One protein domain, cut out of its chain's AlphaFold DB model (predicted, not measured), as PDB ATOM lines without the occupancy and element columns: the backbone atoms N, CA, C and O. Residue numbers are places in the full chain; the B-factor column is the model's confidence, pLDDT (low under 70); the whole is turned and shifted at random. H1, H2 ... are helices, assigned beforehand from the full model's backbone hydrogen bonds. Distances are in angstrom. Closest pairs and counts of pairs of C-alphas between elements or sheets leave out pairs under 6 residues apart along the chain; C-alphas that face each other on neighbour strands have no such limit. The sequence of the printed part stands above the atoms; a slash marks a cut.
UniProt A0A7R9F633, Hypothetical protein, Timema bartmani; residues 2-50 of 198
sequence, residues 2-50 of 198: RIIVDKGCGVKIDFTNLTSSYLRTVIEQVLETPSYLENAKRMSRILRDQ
ATOM      1  N   ARG A   2     225.167 195.186 119.434       81.25
ATOM      2  CA  ARG A   2     224.975 193.785 119.868       81.25
ATOM      3  C   ARG A   2     223.643 193.531 120.577       81.25
ATOM      4  O   ARG A   2     222.968 192.573 120.247       81.25
ATOM      5  N   ILE A   3     223.202 194.473 121.414       88.31
ATOM      6  CA  ILE A   3     221.974 194.351 122.219       88.31
ATOM      7  C   ILE A   3     220.742 193.988 121.372       88.31
ATOM      8  O   ILE A   3     219.928 193.184 121.797       88.31
ATOM      9  N   ILE A   4     220.594 194.541 120.165       89.38
ATOM     10  CA  ILE A   4     219.428 194.275 119.302       89.38
ATOM     11  C   ILE A   4     219.461 192.838 118.758       89.38
ATOM     12  O   ILE A   4     218.423 192.183 118.672       89.38
ATOM     13  N   VAL A   5     220.657 192.345 118.437       90.94
ATOM     14  CA  VAL A   5     220.894 190.990 117.924       90.94
ATOM     15  C   VAL A   5     220.750 189.965 119.045       90.94
ATOM     16  O   VAL A   5     220.033 188.984 118.884       90.94
ATOM     17  N   ASP A   6     221.330 190.245 120.213       92.44
ATOM     18  CA  ASP A   6     221.242 189.395 121.407       92.44
ATOM     19  C   ASP A   6     219.793 189.268 121.907       92.44
ATOM     20  O   ASP A   6     219.395 188.254 122.473       92.44
ATOM     21  N   LYS A   7     218.973 190.301 121.676       91.00
ATOM     22  CA  LYS A   7     217.532 190.303 121.970       91.00
ATOM     23  C   LYS A   7     216.685 189.697 120.849       91.00
ATOM     24  O   LYS A   7     215.460 189.735 120.945       91.00
ATOM     25  N   GLY A   8     217.302 189.186 119.784       91.00
ATOM     26  CA  GLY A   8     216.608 188.577 118.650       91.00
ATOM     27  C   GLY A   8     215.666 189.540 117.927       91.00
ATOM     28  O   GLY A   8     214.665 189.103 117.371       91.00
ATOM     29  N   CYS A   9     215.941 190.845 117.985       90.56
ATOM     30  CA  CYS A   9     215.136 191.898 117.357       90.56
ATOM     31  C   CYS A   9     215.657 192.277 115.960       90.56
ATOM     32  O   CYS A   9     215.022 193.061 115.264       90.56
ATOM     33  N   GLY A  10     216.816 191.754 115.547       90.44
ATOM     34  CA  GLY A  10     217.371 191.998 114.219       90.44
ATOM     35  C   GLY A  10     218.662 191.231 113.949       90.44
ATOM     36  O   GLY A  10     219.248 190.628 114.848       90.44
ATOM     37  N   VAL A  11     219.099 191.273 112.691       92.62
ATOM     38  CA  VAL A  11     220.308 190.606 112.190       92.62
ATOM     39  C   VAL A  11     221.407 191.646 111.970       92.62
ATOM     40  O   VAL A  11     221.145 192.741 111.471       92.62
ATOM     41  N   LYS A  12     222.648 191.322 112.348       91.62
ATOM     42  CA  LYS A  12     223.805 192.171 112.040       91.62
ATOM     43  C   LYS A  12     224.221 191.946 110.591       91.62
ATOM     44  O   LYS A  12     224.469 190.813 110.200       91.62
ATOM     45  N   ILE A  13     224.354 193.030 109.839       90.38
ATOM     46  CA  ILE A  13     224.855 193.009 108.466       90.38
ATOM     47  C   ILE A  13     226.301 193.498 108.482       90.38
ATOM     48  O   ILE A  13     226.589 194.570 109.021       90.38
ATOM     49  N   ASP A  14     227.207 192.718 107.899       89.56
ATOM     50  CA  ASP A  14     228.592 193.137 107.709       89.56
ATOM     51  C   ASP A  14     228.731 193.904 106.387       89.56
ATOM     52  O   ASP A  14     228.394 193.411 105.310       89.56
ATOM     53  N   PHE A  15     229.235 195.137 106.467       87.25
ATOM     54  CA  PHE A  15     229.322 196.051 105.323       87.25
ATOM     55  C   PHE A  15     230.318 195.603 104.242       87.25
ATOM     56  O   PHE A  15     230.216 196.042 103.102       87.25
ATOM     57  N   THR A  16     231.264 194.722 104.572       87.19
ATOM     58  CA  THR A  16     232.312 194.257 103.647       87.19
ATOM     59  C   THR A  16     231.797 193.297 102.573       87.19
ATOM     60  O   THR A  16     232.392 193.228 101.505       87.19
ATOM     61  N   ASN A  17     230.685 192.596 102.823       81.06
ATOM     62  CA  ASN A  17     230.085 191.621 101.898       81.06
ATOM     63  C   ASN A  17     228.731 192.101 101.339       81.06
ATOM     64  O   ASN A  17     227.919 191.308 100.854       81.06
ATOM     65  N   LEU A  18     228.454 193.404 101.435       88.00
ATOM     66  CA  LEU A  18     227.133 193.956 101.168       88.00
ATOM     67  C   LEU A  18     226.859 194.079  99.663       88.00
ATOM     68  O   LEU A  18     227.199 195.070  99.024       88.00
ATOM     69  N   THR A  19     226.201 193.064  99.108       94.06
ATOM     70  CA  THR A  19     225.685 193.056  97.729       94.06
ATOM     71  C   THR A  19     224.159 193.194  97.741       94.06
ATOM     72  O   THR A  19     223.505 192.804  98.708       94.06
ATOM     73  N   SER A  20     223.566 193.715  96.662       91.50
ATOM     74  CA  SER A  20     222.103 193.861  96.517       91.50
ATOM     75  C   SER A  20     221.341 192.545  96.743       91.50
ATOM     76  O   SER A  20     220.296 192.540  97.390       91.50
ATOM     77  N   SER A  21     221.887 191.418  96.275       92.19
ATOM     78  CA  SER A  21     221.326 190.080  96.500       92.19
ATOM     79  C   SER A  21     221.332 189.693  97.979       92.19
ATOM     80  O   SER A  21     220.292 189.342  98.522       92.19
ATOM     81  N   TYR A  22     222.475 189.828  98.653       92.81
ATOM     82  CA  TYR A  22     222.605 189.532 100.080       92.81
ATOM     83  C   TYR A  22     221.653 190.385 100.929       92.81
ATOM     84  O   TYR A  22     220.924 189.865 101.771       92.81
ATOM     85  N   LEU A  23     221.569 191.690 100.657       94.00
ATOM     86  CA  LEU A  23     220.663 192.582 101.378       94.00
ATOM     87  C   LEU A  23     219.187 192.196 101.184       94.00
ATOM     88  O   LEU A  23     218.429 192.225 102.151       94.00
ATOM     89  N   ARG A  24     218.786 191.777  99.976       92.44
ATOM     90  CA  ARG A  24     217.433 191.249  99.725       92.44
ATOM     91  C   ARG A  24     217.156 189.999 100.546       92.44
ATOM     92  O   ARG A  24     216.150 189.979 101.240       92.44
ATOM     93  N   THR A  25     218.079 189.035 100.563       92.81
ATOM     94  CA  THR A  25     217.905 187.803 101.353       92.81
ATOM     95  C   THR A  25     217.760 188.086 102.849       92.81
ATOM     96  O   THR A  25     216.929 187.478 103.511       92.81
ATOM     97  N   VAL A  26     218.504 189.059 103.389       93.00
ATOM     98  CA  VAL A  26     218.392 189.447 104.804       93.00
ATOM     99  C   VAL A  26     217.053 190.131 105.092       93.00
ATOM    100  O   VAL A  26     216.449 189.880 106.133       93.00
ATOM    101  N   ILE A  27     216.574 190.989 104.187       93.69
ATOM    102  CA  ILE A  27     215.264 191.637 104.329       93.69
ATOM    103  C   ILE A  27     214.144 190.598 104.254       93.69
ATOM    104  O   ILE A  27     213.269 190.599 105.115       93.69
ATOM    105  N   GLU A  28     214.191 189.702 103.268       93.94
ATOM    106  CA  GLU A  28     213.236 188.603 103.109       93.94
ATOM    107  C   GLU A  28     213.226 187.721 104.360       93.94
ATOM    108  O   GLU A  28     212.170 187.534 104.952       93.94
ATOM    109  N   GLN A  29     214.391 187.323 104.876       92.56
ATOM    110  CA  GLN A  29     214.502 186.549 106.116       92.56
ATOM    111  C   GLN A  29     213.829 187.238 107.319       92.56
ATOM    112  O   GLN A  29     213.148 186.580 108.112       92.56
ATOM    113  N   VAL A  30     214.023 188.552 107.485       93.62
ATOM    114  CA  VAL A  30     213.430 189.320 108.596       93.62
ATOM    115  C   VAL A  30     211.916 189.483 108.431       93.62
ATOM    116  O   VAL A  30     211.207 189.548 109.434       93.62
ATOM    117  N   LEU A  31     211.415 189.541 107.193       92.81
ATOM    118  CA  LEU A  31     209.985 189.660 106.894       92.81
ATOM    119  C   LEU A  31     209.248 188.316 106.960       92.81
ATOM    120  O   LEU A  31     208.116 188.270 107.434       92.81
ATOM    121  N   GLU A  32     209.881 187.230 106.519       92.56
ATOM    122  CA  GLU A  32     209.313 185.878 106.537       92.56
ATOM    123  C   GLU A  32     209.298 185.277 107.947       92.56
ATOM    124  O   GLU A  32     208.391 184.519 108.290       92.56
ATOM    125  N   THR A  33     210.268 185.640 108.796       92.12
ATOM    126  CA  THR A  33     210.356 185.126 110.168       92.12
ATOM    127  C   THR A  33     209.662 186.075 111.160       92.12
ATOM    128  O   THR A  33     210.214 187.124 111.499       92.12
ATOM    129  N   PRO A  34     208.506 185.712 111.751       92.12
ATOM    130  CA  PRO A  34     207.774 186.600 112.663       92.12
ATOM    131  C   PRO A  34     208.481 186.837 114.013       92.12
ATOM    132  O   PRO A  34     208.094 187.733 114.763       92.12
ATOM    133  N   SER A  35     209.520 186.063 114.346       93.50
ATOM    134  CA  SER A  35     210.215 186.133 115.640       93.50
ATOM    135  C   SER A  35     210.871 187.494 115.900       93.50
ATOM    136  O   SER A  35     210.768 188.013 117.011       93.50
ATOM    137  N   TYR A  36     211.481 188.112 114.882       92.50
ATOM    138  CA  TYR A  36     212.112 189.430 115.003       92.50
ATOM    139  C   TYR A  36     211.088 190.508 115.356       92.50
ATOM    140  O   TYR A  36     211.321 191.338 116.240       92.50
ATOM    141  N   LEU A  37     209.921 190.445 114.712       92.06
ATOM    142  CA  LEU A  37     208.807 191.348 114.961       92.06
ATOM    143  C   LEU A  37     208.227 191.148 116.365       92.06
ATOM    144  O   LEU A  37     208.002 192.126 117.075       92.06
ATOM    145  N   GLU A  38     207.999 189.907 116.791       94.38
ATOM    146  CA  GLU A  38     207.448 189.616 118.120       94.38
ATOM    147  C   GLU A  38     208.408 190.008 119.247       94.38
ATOM    148  O   GLU A  38     207.984 190.605 120.241       94.38
ATOM    149  N   ASN A  39     209.712 189.783 119.071       93.56
ATOM    150  CA  ASN A  39     210.732 190.246 120.010       93.56
ATOM    151  C   ASN A  39     210.802 191.778 120.060       93.56
ATOM    152  O   ASN A  39     210.862 192.350 121.151       93.56
ATOM    153  N   ALA A  40     210.702 192.454 118.912       92.81
ATOM    154  CA  ALA A  40     210.643 193.912 118.852       92.81
ATOM    155  C   ALA A  40     209.370 194.468 119.517       92.81
ATOM    156  O   ALA A  40     209.444 195.413 120.306       92.81
ATOM    157  N   LYS A  41     208.203 193.851 119.288       93.88
ATOM    158  CA  LYS A  41     206.938 194.195 119.963       93.88
ATOM    159  C   LYS A  41     207.014 193.942 121.466       93.88
ATOM    160  O   LYS A  41     206.528 194.752 122.251       93.88
ATOM    161  N   ARG A  42     207.617 192.828 121.890       92.75
ATOM    162  CA  ARG A  42     207.847 192.502 123.305       92.75
ATOM    163  C   ARG A  42     208.742 193.545 123.964       92.75
ATOM    164  O   ARG A  42     208.390 194.050 125.022       92.75
ATOM    165  N   MET A  43     209.850 193.905 123.323       88.44
ATOM    166  CA  MET A  43     210.740 194.963 123.797       88.44
ATOM    167  C   MET A  43     210.016 196.312 123.873       88.44
ATOM    168  O   MET A  43     210.177 197.041 124.845       88.44
ATOM    169  N   SER A  44     209.177 196.631 122.882       88.50
ATOM    170  CA  SER A  44     208.373 197.855 122.884       88.50
ATOM    171  C   SER A  44     207.393 197.903 124.055       88.50
ATOM    172  O   SER A  44     207.269 198.950 124.680       88.50
ATOM    173  N   ARG A  45     206.744 196.777 124.387       89.50
ATOM    174  CA  ARG A  45     205.882 196.661 125.574       89.50
ATOM    175  C   ARG A  45     206.670 196.933 126.853       89.50
ATOM    176  O   ARG A  45     206.342 197.877 127.549       89.50
ATOM    177  N   ILE A  46     207.789 196.237 127.054       87.31
ATOM    178  CA  ILE A  46     208.658 196.417 128.232       87.31
ATOM    179  C   ILE A  46     209.148 197.868 128.369       87.31
ATOM    180  O   ILE A  46     209.212 198.403 129.469       87.31
ATOM    181  N   LEU A  47     209.502 198.522 127.258       80.81
ATOM    182  CA  LEU A  47     209.950 199.917 127.284       80.81
ATOM    183  C   LEU A  47     208.810 200.891 127.619       80.81
ATOM    184  O   LEU A  47     209.054 201.927 128.234       80.81
ATOM    185  N   ARG A  48     207.581 200.574 127.198       80.94
ATOM    186  CA  ARG A  48     206.374 201.339 127.538       80.94
ATOM    187  C   ARG A  48     205.889 201.055 128.960       80.94
ATOM    188  O   ARG A  48     205.268 201.937 129.539       80.94
ATOM    189  N   ASP A  49     206.240 199.904 129.533       83.81
ATOM    190  CA  ASP A  49     205.956 199.506 130.920       83.81
ATOM    191  C   ASP A  49     206.829 200.255 131.952       83.81
ATOM    192  O   ASP A  49     207.072 199.760 133.053       83.81
ATOM    193  N   GLN A  50     207.335 201.450 131.624       72.38
ATOM    194  CA  GLN A  50     208.064 202.253 132.600       72.38
ATOM    195  C   GLN A  50     207.135 202.601 133.778       72.38
ATOM    196  O   GLN A  50     206.086 203.206 133.558       72.38
TER     197      GLN A  50
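This is residues 2 to 50 of the 198 residues of the protein "Hypothetical protein" of Timema bartmani (UniProt A0A7R9F633). Two long helices, H3 and H2, meet near their ends in a wide, open V, and a long link, residues 7 to 19, runs across its open side to short H1, near H3. The 49 printed residues hold three named helices, H1, H2, H3 in chain order, and no named strand: all helix. The whole is loose and elongated, radius of gyration of the C-alphas 12.8 A, spanning 40 by 22 by 13 A.

Start from H3, residues 34 to 48. H2, residues 20 to 32, is close but not clearly touching: the closest C-alphas, of Val 30 and Tyr 36, are 6.5 A apart. They run the same way at a steep tilt of 69 degrees, only just short of perpendicular. H1, residues 2 to 6, is near H3, with 5 pairs of C-alphas within 10 A, and apart from H2. In H1, H2 and H3 every O i to N i+4 pair is within hydrogen-bond range.

Find C-alpha 34 at (207.774, 186.600, 112.663); H3 runs 21.0 A to C-alpha 48 at (206.374, 201.339, 127.538). H2 measures 18.1 A, H1 6.0 A.

The C-alphas of Ser 21 and Gln 50 are farthest apart, 40.3 A. The printed part has no cut; H1 to H2 is a long link, H2 to H3 a tight one. Residues 14 to 21 and 44 to 50 stand free. No printed residue is under 70 in pLDDT.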